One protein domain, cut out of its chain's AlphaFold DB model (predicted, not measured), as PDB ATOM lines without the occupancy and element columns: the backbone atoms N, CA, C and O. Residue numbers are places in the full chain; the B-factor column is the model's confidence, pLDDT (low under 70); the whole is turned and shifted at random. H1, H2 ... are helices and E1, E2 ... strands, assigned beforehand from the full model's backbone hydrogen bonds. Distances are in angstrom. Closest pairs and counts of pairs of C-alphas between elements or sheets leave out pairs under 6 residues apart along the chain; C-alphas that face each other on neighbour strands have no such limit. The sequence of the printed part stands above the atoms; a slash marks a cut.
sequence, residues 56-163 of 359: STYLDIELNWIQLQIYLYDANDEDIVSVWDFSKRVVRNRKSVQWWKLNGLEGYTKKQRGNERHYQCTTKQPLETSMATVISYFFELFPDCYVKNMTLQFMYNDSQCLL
ATOM      1  N   SER A  56     140.879 150.714 142.035       86.94
ATOM      2  CA  SER A  56     141.289 149.679 141.094       86.94
ATOM      3  C   SER A  56     142.812 149.724 140.947       86.94
ATOM      4  O   SER A  56     143.422 150.790 140.993       86.94
ATOM      5  N   THR A  57     143.428 148.556 140.821       93.62
ATOM      6  CA  THR A  57     144.875 148.414 140.647       93.62
ATOM      7  C   THR A  57     145.133 147.442 139.514       93.62
ATOM      8  O   THR A  57     144.270 146.633 139.177       93.62
ATOM      9  N   TYR A  58     146.328 147.477 138.943       97.00
ATOM     10  CA  TYR A  58     146.755 146.435 138.021       97.00
ATOM     11  C   TYR A  58     148.226 146.097 138.211       97.00
ATOM     12  O   TYR A  58     148.990 146.848 138.823       97.00
ATOM     13  N   LEU A  59     148.602 144.931 137.694       98.25
ATOM     14  CA  LEU A  59     149.968 144.439 137.693       98.25
ATOM     15  C   LEU A  59     150.560 144.507 136.292       98.25
ATOM     16  O   LEU A  59     149.939 144.020 135.342       98.25
ATOM     17  N   ASP A  60     151.794 144.997 136.209       98.19
ATOM     18  CA  ASP A  60     152.699 144.648 135.118       98.19
ATOM     19  C   ASP A  60     153.767 143.685 135.627       98.19
ATOM     20  O   ASP A  60     154.337 143.850 136.708       98.19
ATOM     21  N   ILE A  61     154.004 142.637 134.851       97.94
ATOM     22  CA  ILE A  61     154.836 141.503 135.223       97.94
ATOM     23  C   ILE A  61     155.943 141.342 134.183       97.94
ATOM     24  O   ILE A  61     155.675 141.101 133.007       97.94
ATOM     25  N   GLU A  62     157.196 141.418 134.619       95.50
ATOM     26  CA  GLU A  62     158.358 141.251 133.749       95.50
ATOM     27  C   GLU A  62     159.235 140.105 134.235       95.50
ATOM     28  O   GLU A  62     159.659 140.064 135.390       95.50
ATOM     29  N   LEU A  63     159.512 139.153 133.346       92.31
ATOM     30  CA  LEU A  63     160.372 138.015 133.629       92.31
ATOM     31  C   LEU A  63     161.484 137.975 132.596       92.31
ATOM     32  O   LEU A  63     161.239 137.726 131.417       92.31
ATOM     33  N   ASN A  64     162.715 138.186 133.046       86.12
ATOM     34  CA  ASN A  64     163.905 137.941 132.249       86.12
ATOM     35  C   ASN A  64     164.861 136.993 132.988       86.12
ATOM     36  O   ASN A  64     164.649 136.609 134.138       86.12
ATOM     37  N   TRP A  65     165.935 136.588 132.315       77.12
ATOM     38  CA  TRP A  65     166.869 135.584 132.826       77.12
ATOM     39  C   TRP A  65     167.686 136.030 134.056       77.12
ATOM     40  O   TRP A  65     168.271 135.184 134.737       77.12
ATOM     41  N   ILE A  66     167.736 137.333 134.358       78.44
ATOM     42  CA  ILE A  66     168.493 137.906 135.484       78.44
ATOM     43  C   ILE A  66     167.572 138.268 136.654       78.44
ATOM     44  O   ILE A  66     167.971 138.140 137.818       78.44
ATOM     45  N   GLN A  67     166.375 138.762 136.347       84.25
ATOM     46  CA  GLN A  67     165.528 139.509 137.265       84.25
ATOM     47  C   GLN A  67     164.055 139.312 136.898       84.25
ATOM     48  O   GLN A  67     163.683 139.338 135.724       84.25
ATOM     49  N   LEU A  68     163.228 139.102 137.920       91.19
ATOM     50  CA  LEU A  68     161.777 139.048 137.798       91.19
ATOM     51  C   LEU A  68     161.212 140.229 138.581       91.19
ATOM     52  O   LEU A  68     161.668 140.507 139.695       91.19
ATOM     53  N   GLN A  69     160.236 140.923 138.008       93.94
ATOM     54  CA  GLN A  69     159.669 142.133 138.585       93.94
ATOM     55  C   GLN A  69     158.146 142.126 138.507       93.94
ATOM     56  O   GLN A  69     157.558 141.665 137.528       93.94
ATOM     57  N   ILE A  70     157.515 142.642 139.559       96.69
ATOM     58  CA  ILE A  70     156.088 142.969 139.584       96.69
ATOM     59  C   ILE A  70     155.970 144.459 139.872       96.69
ATOM     60  O   ILE A  70     156.507 144.941 140.870       96.69
ATOM     61  N   TYR A  71     155.231 145.163 139.036       96.25
ATOM     62  CA  TYR A  71     154.868 146.556 139.222       96.25
ATOM     63  C   TYR A  71     153.390 146.601 139.581       96.25
ATOM     64  O   TYR A  71     152.562 146.090 138.833       96.25
ATOM     65  N   LEU A  72     153.066 147.173 140.736       96.00
ATOM     66  CA  LEU A  72     151.692 147.467 141.128       96.00
ATOM     67  C   LEU A  72     151.392 148.918 140.765       96.00
ATOM     68  O   LEU A  72     152.131 149.802 141.201       96.00
ATOM     69  N   TYR A  73     150.298 149.145 140.051       94.88
ATOM     70  CA  TYR A  73     149.829 150.468 139.651       94.88
ATOM     71  C   TYR A  73     148.490 150.819 140.292       94.88
ATOM     72  O   TYR A  73     147.664 149.936 140.541       94.88
ATOM     73  N   ASP A  74     148.269 152.114 140.505       91.00
ATOM     74  CA  ASP A  74     146.932 152.687 140.658       91.00
ATOM     75  C   ASP A  74     146.268 152.726 139.277       91.00
ATOM     76  O   ASP A  74     146.844 153.258 138.333       91.00
ATOM     77  N   ALA A  75     145.080 152.148 139.123       89.12
ATOM     78  CA  ALA A  75     144.427 152.095 137.818       89.12
ATOM     79  C   ALA A  75     143.765 153.421 137.404       89.12
ATOM     80  O   ALA A  75     143.388 153.545 136.242       89.12
ATOM     81  N   ASN A  76     143.590 154.386 138.317       86.00
ATOM     82  CA  ASN A  76     142.973 155.675 137.981       86.00
ATOM     83  C   ASN A  76     144.004 156.654 137.421       86.00
ATOM     84  O   ASN A  76     143.783 157.231 136.360       86.00
ATOM     85  N   ASP A  77     145.121 156.806 138.131       85.12
ATOM     86  CA  ASP A  77     146.154 157.793 137.794       85.12
ATOM     87  C   ASP A  77     147.333 157.165 137.021       85.12
ATOM     88  O   ASP A  77     148.204 157.882 136.541       85.12
ATOM     89  N   GLU A  78     147.361 155.830 136.884       86.94
ATOM     90  CA  GLU A  78     148.432 155.042 136.245       86.94
ATOM     91  C   GLU A  78     149.824 155.213 136.891       86.94
ATOM     92  O   GLU A  78     150.852 154.877 136.300       86.94
ATOM     93  N   ASP A  79     149.860 155.667 138.146       89.06
ATOM     94  CA  ASP A  79     151.082 155.822 138.931       89.06
ATOM     95  C   ASP A  79     151.572 154.486 139.513       89.06
ATOM     96  O   ASP A  79     150.797 153.654 140.006       89.06
ATOM     97  N   ILE A  80     152.897 154.300 139.528       91.00
ATOM     98  CA  ILE A  80     153.541 153.149 140.168       91.00
ATOM     99  C   ILE A  80     153.385 153.262 141.689       91.00
ATOM    100  O   ILE A  80     153.949 154.140 142.343       91.00
ATOM    101  N   VAL A  81     152.685 152.299 142.281       90.75
ATOM    102  CA  VAL A  81     152.530 152.160 143.733       90.75
ATOM    103  C   VAL A  81     153.767 151.497 144.332       90.75
ATOM    104  O   VAL A  81     154.346 151.970 145.313       90.75
ATOM    105  N   SER A  82     154.166 150.353 143.773       92.25
ATOM    106  CA  SER A  82     155.316 149.599 144.273       92.25
ATOM    107  C   SER A  82     155.935 148.700 143.216       92.25
ATOM    108  O   SER A  82     155.236 148.167 142.359       92.25
ATOM    109  N   VAL A  83     157.239 148.473 143.352       92.69
ATOM    110  CA  VAL A  83     158.009 147.552 142.516       92.69
ATOM    111  C   VAL A  83     158.538 146.426 143.389       92.69
ATOM    112  O   VAL A  83     159.196 146.674 144.400       92.69
ATOM    113  N   TRP A  84     158.269 145.185 143.007       93.38
ATOM    114  CA  TRP A  84     158.715 143.988 143.709       93.38
ATOM    115  C   TRP A  84     159.733 143.250 142.869       93.38
ATOM    116  O   TRP A  84     159.436 142.820 141.761       93.38
ATOM    117  N   ASP A  85     160.933 143.114 143.414       90.38
ATOM    118  CA  ASP A  85     162.102 142.602 142.720       90.38
ATOM    119  C   ASP A  85     162.514 141.238 143.265       90.38
ATOM    120  O   ASP A  85     162.737 141.067 144.471       90.38
ATOM    121  N   PHE A  86     162.668 140.277 142.362       88.62
ATOM    122  CA  PHE A  86     163.171 138.947 142.658       88.62
ATOM    123  C   PHE A  86     164.430 138.730 141.827       88.62
ATOM    124  O   PHE A  86     164.385 138.550 140.609       88.62
ATOM    125  N   SER A  87     165.577 138.721 142.498       78.88
ATOM    126  CA  SER A  87     166.857 138.487 141.849       78.88
ATOM    127  C   SER A  87     167.713 137.530 142.665       78.88
ATOM    128  O   SER A  87     167.615 137.437 143.891       78.88
ATOM    129  N   LYS A  88     168.618 136.829 141.978       67.25
ATOM    130  CA  LYS A  88     169.649 136.009 142.636       67.25
ATOM    131  C   LYS A  88     170.719 136.871 143.328       67.25
ATOM    132  O   LYS A  88     171.560 136.347 144.058       67.25
ATOM    133  N   ARG A  89     170.738 138.189 143.083       62.00
ATOM    134  CA  ARG A  89     171.770 139.108 143.574       62.00
ATOM    135  C   ARG A  89     171.358 139.684 144.928       62.00
ATOM    136  O   ARG A  89     170.518 140.569 145.030       62.00
ATOM    137  N   VAL A  90     172.012 139.223 145.989       56.56
ATOM    138  CA  VAL A  90     171.824 139.779 147.335       56.56
ATOM    139  C   VAL A  90     172.551 141.125 147.444       56.56
ATOM    140  O   VAL A  90     173.783 141.173 147.415       56.56
ATOM    141  N   VAL A  91     171.815 142.229 147.609       57.44
ATOM    142  CA  VAL A  91     172.423 143.542 147.886       57.44
ATOM    143  C   VAL A  91     173.059 143.520 149.278       57.44
ATOM    144  O   VAL A  91     172.423 143.217 150.286       57.44
ATOM    145  N   ARG A  92     174.356 143.837 149.334       55.72
ATOM    146  CA  ARG A  92     175.193 143.690 150.536       55.72
ATOM    147  C   ARG A  92     175.027 144.808 151.573       55.72
ATOM    148  O   ARG A  92     175.519 144.658 152.687       55.72
ATOM    149  N   ASN A  93     174.344 145.911 151.257       55.78
ATOM    150  CA  ASN A  93     174.302 147.083 152.137       55.78
ATOM    151  C   ASN A  93     172.971 147.189 152.907       55.78
ATOM    152  O   ASN A  93     171.956 147.610 152.361       55.78
ATOM    153  N   ARG A  94     172.989 146.777 154.183       60.03
ATOM    154  CA  ARG A  94     171.799 146.548 155.034       60.03
ATOM    155  C   ARG A  94     171.444 147.698 155.989       60.03
ATOM    156  O   ARG A  94     170.519 147.555 156.779       60.03
ATOM    157  N   LYS A  95     172.178 148.816 155.978       59.75
ATOM    158  CA  LYS A  95     172.092 149.825 157.056       59.75
ATOM    159  C   LYS A  95     170.803 150.672 157.060       59.75
ATOM    160  O   LYS A  95     170.562 151.355 158.045       59.75
ATOM    161  N   SER A  96     169.969 150.616 156.016       63.56
ATOM    162  CA  SER A  96     168.740 151.427 155.907       63.56
ATOM    163  C   SER A  96     167.567 150.704 155.227       63.56
ATOM    164  O   SER A  96     166.871 151.286 154.395       63.56
ATOM    165  N   VAL A  97     167.351 149.425 155.553       74.06
ATOM    166  CA  VAL A  97     166.278 148.610 154.954       74.06
ATOM    167  C   VAL A  97     165.224 148.205 155.986       74.06
ATOM    168  O   VAL A  97     165.555 147.946 157.143       74.06
ATOM    169  N   GLN A  98     163.956 148.146 155.574       77.44
ATOM    170  CA  GLN A  98     162.852 147.649 156.408       77.44
ATOM    171  C   GLN A  98     162.516 146.216 156.017       77.44
ATOM    172  O   GLN A  98     162.263 145.959 154.848       77.44
ATOM    173  N   TRP A  99     162.510 145.288 156.971       83.06
ATOM    174  CA  TRP A  99     162.209 143.883 156.692       83.06
ATOM    175  C   TRP A  99     160.707 143.615 156.696       83.06
ATOM    176  O   TRP A  99     159.992 144.093 157.575       83.06
ATOM    177  N   TRP A 100     160.251 142.794 155.758       85.75
ATOM    178  CA  TRP A 100     158.873 142.321 155.667       85.75
ATOM    179  C   TRP A 100     158.836 140.797 155.570       85.75
ATOM    180  O   TRP A 100     159.818 140.152 155.194       85.75
ATOM    181  N   LYS A 101     157.691 140.212 155.941       87.12
ATOM    182  CA  LYS A 101     157.430 138.775 155.836       87.12
ATOM    183  C   LYS A 101     156.063 138.533 155.217       87.12
ATOM    184  O   LYS A 101     155.086 139.158 155.618       87.12
ATOM    185  N   LEU A 102     155.987 137.584 154.292       87.81
ATOM    186  CA  LEU A 102     154.760 137.243 153.581       87.81
ATOM    187  C   LEU A 102     154.730 135.745 153.283       87.81
ATOM    188  O   LEU A 102     155.506 135.269 152.471       87.81
ATOM    189  N   ASN A 103     153.838 134.989 153.931       82.88
ATOM    190  CA  ASN A 103     153.641 133.553 153.666       82.88
ATOM    191  C   ASN A 103     154.944 132.717 153.622       82.88
ATOM    192  O   ASN A 103     155.096 131.827 152.794       82.88
ATOM    193  N   GLY A 104     155.895 133.000 154.519       78.50
ATOM    194  CA  GLY A 104     157.195 132.312 154.563       78.50
ATOM    195  C   GLY A 104     158.272 132.926 153.665       78.50
ATOM    196  O   GLY A 104     159.439 132.571 153.807       78.50
ATOM    197  N   LEU A 105     157.911 133.885 152.811       84.44
ATOM    198  CA  LEU A 105     158.858 134.788 152.173       84.44
ATOM    199  C   LEU A 105     159.314 135.850 153.160       84.44
ATOM    200  O   LEU A 105     158.545 136.325 154.002       84.44
ATOM    201  N   GLU A 106     160.560 136.257 153.004       83.81
ATOM    202  CA  GLU A 106     161.118 137.420 153.664       83.81
ATOM    203  C   GLU A 106     161.828 138.290 152.635       83.81
ATOM    204  O   GLU A 106     162.241 137.854 151.559       83.81
ATOM    205  N   GLY A 107     161.929 139.563 152.947       82.44
ATOM    206  CA  GLY A 107     162.572 140.513 152.071       82.44
ATOM    207  C   GLY A 107     162.745 141.825 152.782       82.44
ATOM    208  O   GLY A 107     162.419 141.969 153.964       82.44
ATOM    209  N   TYR A 108     163.273 142.786 152.052       81.56
ATOM    210  CA  TYR A 108     163.474 144.110 152.582       81.56
ATOM    211  C   TYR A 108     163.012 145.169 151.594       81.56
ATOM    212  O   TYR A 108     163.062 144.992 150.382       81.56
ATOM    213  N   THR A 109     162.549 146.288 152.120       81.19
ATOM    214  CA  THR A 109     162.123 147.442 151.339       81.19
ATOM    215  C   THR A 109     163.224 148.484 151.371       81.19
ATOM    216  O   THR A 109     163.787 148.786 152.431       81.19
ATOM    217  N   LYS A 110     163.525 149.048 150.204       74.88
ATOM    218  CA  LYS A 110     164.404 150.201 150.052       74.88
ATOM    219  C   LYS A 110     163.570 151.383 149.572       74.88
ATOM    220  O   LYS A 110     162.905 151.309 148.541       74.88
ATOM    221  N   LYS A 111     163.636 152.489 150.310       67.56
ATOM    222  CA  LYS A 111     163.069 153.760 149.853       67.56
ATOM    223  C   LYS A 111     163.981 154.339 148.764       67.56
ATOM    224  O   LYS A 111     165.177 154.518 149.005       67.56
ATOM    225  N   GLN A 112     163.440 154.573 147.573       66.44
ATOM    226  CA  GLN A 112     164.125 155.284 146.486       66.44
ATOM    227  C   GLN A 112     163.897 156.801 146.617       66.44
ATOM    228  O   GLN A 112     163.107 157.253 147.449       66.44
ATOM    229  N   ARG A 113     164.613 157.607 145.819       54.81
ATOM    230  CA  ARG A 113     164.281 159.031 145.648       54.81
ATOM    231  C   ARG A 113     163.005 159.121 144.793       54.81
ATOM    232  O   ARG A 113     163.107 159.047 143.578       54.81
ATOM    233  N   GLY A 114     161.838 159.221 145.431       63.59
ATOM    234  CA  GLY A 114     160.518 159.284 144.783       63.59
ATOM    235  C   GLY A 114     159.381 158.860 145.727       63.59
ATOM    236  O   GLY A 114     159.631 158.611 146.912       63.59
ATOM    237  N   ASN A 115     158.152 158.771 145.200       65.06
ATOM    238  CA  ASN A 115     156.976 158.246 145.919       65.06
ATOM    239  C   ASN A 115     156.861 156.709 145.850       65.06
ATOM    240  O   ASN A 115     156.099 156.116 146.608       65.06
ATOM    241  N   GLU A 116     157.657 156.061 145.003       69.44
ATOM    242  CA  GLU A 116     157.655 154.611 144.808       69.44
ATOM    243  C   GLU A 116     158.434 153.867 145.905       69.44
ATOM    244  O   GLU A 116     159.465 154.332 146.417       69.44
ATOM    245  N   ARG A 117     157.995 152.643 146.225       78.25
ATOM    246  CA  ARG A 117     158.778 151.705 147.047       78.25
ATOM    247  C   ARG A 117     159.222 150.490 146.264       78.25
ATOM    248  O   ARG A 117     158.416 149.798 145.652       78.25
ATOM    249  N   HIS A 118     160.509 150.187 146.405       81.44
ATOM    250  CA  HIS A 118     161.101 148.963 145.891       81.44
ATOM    251  C   HIS A 118     161.199 147.929 147.012       81.44
ATOM    252  O   HIS A 118     161.956 148.097 147.976       81.44
ATOM    253  N   TYR A 119     160.433 146.855 146.877       83.56
ATOM    254  CA  TYR A 119     160.464 145.683 147.735       83.56
ATOM    255  C   TYR A 119     161.397 144.657 147.100       83.56
ATOM    256  O   TYR A 119     161.071 144.039 146.093       83.56
ATOM    257  N   GLN A 120     162.568 144.455 147.691       83.25
ATOM    258  CA  GLN A 120     163.433 143.353 147.303       83.25
ATOM    259  C   GLN A 120     163.000 142.095 148.048       83.25
ATOM    260  O   GLN A 120     163.053 142.037 149.280       83.25
ATOM    261  N   CYS A 121     162.642 141.054 147.306       80.50
ATOM    262  CA  CYS A 121     162.454 139.729 147.868       80.50
ATOM    263  C   CYS A 121     163.808 139.022 148.007       80.50
ATOM    264  O   CYS A 121     164.602 138.968 147.064       80.50
ATOM    265  N   THR A 122     164.071 138.463 149.188       73.38
ATOM    266  CA  THR A 122     165.214 137.582 149.432       73.38
ATOM    267  C   THR A 122     164.684 136.216 149.813       73.38
ATOM    268  O   THR A 122     164.215 136.007 150.926       73.38
ATOM    269  N   THR A 123     164.754 135.272 148.890       71.88
ATOM    270  CA  THR A 123     164.122 133.965 149.061       71.88
ATOM    271  C   THR A 123     165.142 132.841 148.937       71.88
ATOM    272  O   THR A 123     166.118 132.943 148.194       71.88
ATOM    273  N   LYS A 124     164.917 131.762 149.694       74.69
ATOM    274  CA  LYS A 124     165.590 130.468 149.489       74.69
ATOM    275  C   LYS A 124     164.812 129.563 148.526       74.69
ATOM    276  O   LYS A 124     165.341 128.543 148.102       74.69
ATOM    277  N   GLN A 125     163.559 129.910 148.232       81.44
ATOM    278  CA  GLN A 125     162.711 129.204 147.275       81.44
ATOM    279  C   GLN A 125     163.049 129.650 145.841       81.44
ATOM    280  O   GLN A 125     163.689 130.692 145.667       81.44
ATOM    281  N   PRO A 126     162.605 128.913 144.807       87.62
ATOM    282  CA  PRO A 126     162.657 129.403 143.433       87.62
ATOM    283  C   PRO A 126     162.024 130.799 143.303       87.62
ATOM    284  O   PRO A 126     161.054 131.130 144.003       87.62
ATOM    285  N   LEU A 127     162.591 131.633 142.427       88.88
ATOM    286  CA  LEU A 127     162.163 133.027 142.277       88.88
ATOM    287  C   LEU A 127     160.719 133.097 141.772       88.88
ATOM    288  O   LEU A 127     159.935 133.893 142.271       88.88
ATOM    289  N   GLU A 128     160.352 132.199 140.864       90.56
ATOM    290  CA  GLU A 128     159.038 132.078 140.242       90.56
ATOM    291  C   GLU A 128     157.960 131.681 141.259       90.56
ATOM    292  O   GLU A 128     156.884 132.272 141.290       90.56
ATOM    293  N   THR A 129     158.259 130.746 142.170       91.88
ATOM    294  CA  THR A 129     157.365 130.396 143.291       91.88
ATOM    295  C   THR A 129     157.162 131.579 144.239       91.88
ATOM    296  O   THR A 129     156.056 131.831 144.728       91.88
ATOM    297  N   SER A 130     158.230 132.339 144.484       91.75
ATOM    298  CA  SER A 130     158.175 133.517 145.353       91.75
ATOM    299  C   SER A 130     157.371 134.648 144.703       91.75
ATOM    300  O   SER A 130     156.530 135.265 145.355       91.75
ATOM    301  N   MET A 131     157.555 134.860 143.402       93.88
ATOM    302  CA  MET A 131     156.780 135.801 142.600       93.88
ATOM    303  C   MET A 131     155.293 135.430 142.589       93.88
ATOM    304  O   MET A 131     154.453 136.269 142.902       93.88
ATOM    305  N   ALA A 132     154.963 134.159 142.338       95.44
ATOM    306  CA  ALA A 132     153.592 133.644 142.366       95.44
ATOM    307  C   ALA A 132     152.890 133.883 143.715       95.44
ATOM    308  O   ALA A 132     151.703 134.215 143.765       95.44
ATOM    309  N   THR A 133     153.636 133.773 144.816       95.19
ATOM    310  CA  THR A 133     153.138 134.073 146.167       95.19
ATOM    311  C   THR A 133     152.797 135.556 146.331       95.19
ATOM    312  O   THR A 133     151.782 135.884 146.944       95.19
ATOM    313  N   VAL A 134     153.612 136.459 145.775       95.50
ATOM    314  CA  VAL A 134     153.356 137.910 145.814       95.50
ATOM    315  C   VAL A 134     152.193 138.303 144.898       95.50
ATOM    316  O   VAL A 134     151.343 139.083 145.317       95.50
ATOM    317  N   ILE A 135     152.084 137.708 143.706       96.81
ATOM    318  CA  ILE A 135     150.928 137.889 142.806       96.81
ATOM    319  C   ILE A 135     149.634 137.478 143.522       96.81
ATOM    320  O   ILE A 135     148.683 138.253 143.593       96.81
ATOM    321  N   SER A 136     149.629 136.293 144.141       96.06
ATOM    322  CA  SER A 136     148.470 135.794 144.895       96.06
ATOM    323  C   SER A 136     148.116 136.711 146.069       96.06
ATOM    324  O   SER A 136     146.947 136.959 146.354       96.06
ATOM    325  N   TYR A 137     149.129 137.261 146.741       95.12
ATOM    326  CA  TYR A 137     148.931 138.246 147.793       95.12
ATOM    327  C   TYR A 137     148.253 139.523 147.285       95.12
ATOM    328  O   TYR A 137     147.356 140.013 147.970       95.12
ATOM    329  N   PHE A 138     148.632 140.037 146.111       94.81
ATOM    330  CA  PHE A 138     147.978 141.208 145.534       94.81
ATOM    331  C   PHE A 138     146.523 140.940 145.175       94.81
ATOM    332  O   PHE A 138     145.677 141.733 145.572       94.81
ATOM    333  N   PHE A 139     146.204 139.804 144.552       93.62
ATOM    334  CA  PHE A 139     144.807 139.442 144.277       93.62
ATOM    335  C   PHE A 139     143.976 139.242 145.550       93.62
ATOM    336  O   PHE A 139     142.791 139.564 145.590       93.62
ATOM    337  N   GLU A 140     144.579 138.748 146.634       92.44
ATOM    338  CA  GLU A 140     143.890 138.669 147.923       92.44
ATOM    339  C   GLU A 140     143.645 140.044 148.561       92.44
ATOM    340  O   GLU A 140     142.646 140.223 149.264       92.44
ATOM    341  N   LEU A 141     144.580 140.980 148.386       91.56
ATOM    342  CA  LEU A 141     144.522 142.315 148.976       91.56
ATOM    343  C   LEU A 141     143.568 143.228 148.191       91.56
ATOM    344  O   LEU A 141     142.717 143.901 148.782       91.56
ATOM    345  N   PHE A 142     143.664 143.163 146.866       90.69
ATOM    346  CA  PHE A 142     142.943 143.956 145.879       90.69
ATOM    347  C   PHE A 142     142.177 143.009 144.928       90.69
ATOM    348  O   PHE A 142     142.726 142.577 143.919       90.69
ATOM    349  N   PRO A 143     140.916 142.654 145.236       87.31
ATOM    350  CA  PRO A 143     140.136 141.690 144.454       87.31
ATOM    351  C   PRO A 143     139.872 142.111 143.007       87.31
ATOM    352  O   PRO A 143     139.750 141.246 142.149       87.31
ATOM    353  N   ASP A 144     139.817 143.419 142.745       88.38
ATOM    354  CA  ASP A 144     139.637 143.984 141.399       88.38
ATOM    355  C   ASP A 144     140.974 144.185 140.664       88.38
ATOM    356  O   ASP A 144     141.015 144.779 139.587       88.38
ATOM    357  N   CYS A 145     142.084 143.734 141.258       93.69
ATOM    358  CA  CYS A 145     143.395 143.784 140.633       93.69
ATOM    359  C   CYS A 145     143.480 142.764 139.500       93.69
ATOM    360  O   CYS A 145     143.112 141.601 139.666       93.69
ATOM    361  N   TYR A 146     144.013 143.187 138.359       95.94
ATOM    362  CA  TYR A 146     144.196 142.347 137.178       95.94
ATOM    363  C   TYR A 146     145.612 142.502 136.619       95.94
ATOM    364  O   TYR A 146     146.330 143.436 136.965       95.94
ATOM    365  N   VAL A 147     146.039 141.587 135.746       98.19
ATOM    366  CA  VAL A 147     147.334 141.715 135.058       98.19
ATOM    367  C   VAL A 147     147.128 142.420 133.723       98.19
ATOM    368  O   VAL A 147     146.518 141.854 132.812       98.19
ATOM    369  N   LYS A 148     147.643 143.649 133.603       98.19
ATOM    370  CA  LYS A 148     147.558 144.456 132.377       98.19
ATOM    371  C   LYS A 148     148.622 144.004 131.383       98.19
ATOM    372  O   LYS A 148     148.287 143.671 130.248       98.19
ATOM    373  N   ASN A 149     149.884 143.916 131.803       98.44
ATOM    374  CA  ASN A 149     150.971 143.465 130.938       98.44
ATOM    375  C   ASN A 149     151.775 142.322 131.561       98.44
ATOM    376  O   ASN A 149     152.131 142.348 132.736       98.44
ATOM    377  N   MET A 150     152.124 141.333 130.742       98.00
ATOM    378  CA  MET A 150     153.115 140.316 131.069       98.00
ATOM    379  C   MET A 150     154.140 140.213 129.942       98.00
ATOM    380  O   MET A 150     153.786 139.925 128.801       98.00
ATOM    381  N   THR A 151     155.415 140.404 130.272       96.69
ATOM    382  CA  THR A 151     156.532 140.264 129.335       96.69
ATOM    383  C   THR A 151     157.438 139.124 129.776       96.69
ATOM    384  O   THR A 151     158.020 139.163 130.860       96.69
ATOM    385  N   LEU A 152     157.581 138.112 128.918       94.12
ATOM    386  CA  LEU A 152     158.411 136.932 129.154       94.12
ATOM    387  C   LEU A 152     159.614 136.946 128.211       94.12
ATOM    388  O   LEU A 152     159.448 136.933 126.992       94.12
ATOM    389  N   GLN A 153     160.823 136.959 128.766       91.50
ATOM    390  CA  GLN A 153     162.069 136.928 128.008       91.50
ATOM    391  C   GLN A 153     162.852 135.646 128.302       91.50
ATOM    392  O   GLN A 153     163.284 135.408 129.433       91.50
ATOM    393  N   PHE A 154     163.081 134.846 127.266       86.25
ATOM    394  CA  PHE A 154     163.789 133.571 127.340       86.25
ATOM    395  C   PHE A 154     165.177 133.693 126.722       86.25
ATOM    396  O   PHE A 154     165.331 134.315 125.680       86.25
ATOM    397  N   MET A 155     166.197 133.127 127.367       77.94
ATOM    398  CA  MET A 155     167.572 133.117 126.845       77.94
ATOM    399  C   MET A 155     168.266 131.766 127.053       77.94
ATOM    400  O   MET A 155     169.038 131.368 126.193       77.94
ATOM    401  N   TYR A 156     167.992 131.063 128.162       68.75
ATOM    402  CA  TYR A 156     168.471 129.692 128.429       68.75
ATOM    403  C   TYR A 156     167.569 128.904 129.407       68.75
ATOM    404  O   TYR A 156     167.941 127.818 129.849       68.75
ATOM    405  N   ASN A 157     166.427 129.465 129.818       66.69
ATOM    406  CA  ASN A 157     165.653 128.952 130.951       66.69
ATOM    407  C   ASN A 157     164.584 127.958 130.491       66.69
ATOM    408  O   ASN A 157     163.939 128.164 129.466       66.69
ATOM    409  N   ASP A 158     164.344 126.918 131.290       76.44
ATOM    410  CA  ASP A 158     163.192 126.040 131.091       76.44
ATOM    411  C   ASP A 158     161.904 126.791 131.454       76.44
ATOM    412  O   ASP A 158     161.672 127.092 132.623       76.44
ATOM    413  N   SER A 159     161.053 127.067 130.461       78.75
ATOM    414  CA  SER A 159     159.715 127.655 130.659       78.75
ATOM    415  C   SER A 159     158.854 126.957 131.719       78.75
ATOM    416  O   SER A 159     157.970 127.601 132.278       78.75
ATOM    417  N   GLN A 160     159.119 125.692 132.067       83.25
ATOM    418  CA  GLN A 160     158.429 125.023 133.173       83.25
ATOM    419  C   GLN A 160     158.647 125.708 134.527       83.25
ATOM    420  O   GLN A 160     157.795 125.595 135.410       83.25
ATOM    421  N   CYS A 161     159.737 126.466 134.707       86.62
ATOM    422  CA  CYS A 161     159.920 127.251 135.926       86.62
ATOM    423  C   CYS A 161     158.824 128.312 136.100       86.62
ATOM    424  O   CYS A 161     158.547 128.700 137.230       86.62
ATOM    425  N   LEU A 162     158.156 128.727 135.015       89.38
ATOM    426  CA  LEU A 162     157.096 129.733 135.029       89.38
ATOM    427  C   LEU A 162     155.730 129.185 135.446       89.38
ATOM    428  O   LEU A 162     154.833 129.980 135.720       89.38
ATOM    429  N   LEU A 163     155.554 127.862 135.541       91.56
ATOM    430  CA  LEU A 163     154.266 127.257 135.899       91.56
ATOM    431  C   LEU A 163     153.649 127.828 137.191       91.56
ATOM    432  O   LEU A 163     152.449 128.104 137.176       91.56
TER     433      LEU A 163
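AT A GLANCE: This is residues 56 to 163 of the 359 residues of the protein "F-box domain-containing protein" of Caenorhabditis remanei (UniProt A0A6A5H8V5). A single twisted sheet of seven strands curls round one long helix, H1, which packs on its hollow face; the other face has no named helix. Two three-stranded meanders, E1 E2 E3 and E4 E5 E6, lie side by side in the sheet, and E7 is added at the edge beside E1, with the short H2 after it near one end of H1. The printed part has 108 residues with two named helices and seven named strands, in the order E1 E2 E3 E4 E5 E6 H1 E7 H2. The sheet is mixed, in the order E4 E5 E6 E3 E2 E1 E7, and the class is mixed, helices and strands. The whole is compact, with a radius of gyration of the C-alphas of 13.8 A and spans of 36 by 36 by 25 A.

IN THESE COORDINATES: In the sheet, E1 is residues 57 to 63, beginning at C-alpha 57 (144.875, 148.414, 140.647), E2 is residues 67 to 74, 23.0 A long, and E3 is residues 80 to 87. E4 is residues 98 to 102, E5 residues 105 to 111 and E6 residues 117 to 122. E7, residues 146 to 154, is 23.6 A long and bends by 52 degrees at residue 149. H1, residues 127 to 141, is 21.0 A long and begins at C-alpha 127 (162.163, 133.027, 142.277). H2, residues 159 to 163, ends at C-alpha 163 (154.266, 127.257, 135.899).

HOW THE PARTS SIT: E3 and E6 are parallel at 22 degrees, with N 85 and O 119 2.8 A apart, within hydrogen-bond range. E3 and E2 are an antiparallel hairpin, N 84 to O 70 at 2.8 A, and so are E2 and E1, N 71 to O 60 at 2.8 A. E7, an edge strand, is parallel to E1 at 6 degrees, with N 61 and O 149 2.8 A apart. Beyond E6, the hairpin E5 and E6 has N 120 and O 108 at 2.8 A, and the hairpin E4 and E5 has N 109 and O 98 at 2.8 A; E4 is the other edge strand. H1 is on the sheet, and its closest C-alphas to E3 are those of Leu 127 and Phe 86, 6.0 A apart. H1 and H2 are close but not clearly touching, the closest C-alphas being those of Glu 128 and Leu 162, 6.0 A apart. H2 is only just not on the sheet, with 4 pairs of C-alphas within 10 A. Every O i to N i+4 pair in H1 is within hydrogen-bond range; in H2 0 of 1 is, beside 2 of 2 O i to N i+3 pairs.

THE WHOLE: The two C-alphas farthest apart are those of Asn 76 and Tyr 156, 37.6 A. The printed part has no cut and no long link; the link E3 to E4, 10 residues, is short, and the others are tight. The mean pLDDT of the printed part is 84.3, and residues 88 to 96, 111 to 116 and 156 to 157 are under 70.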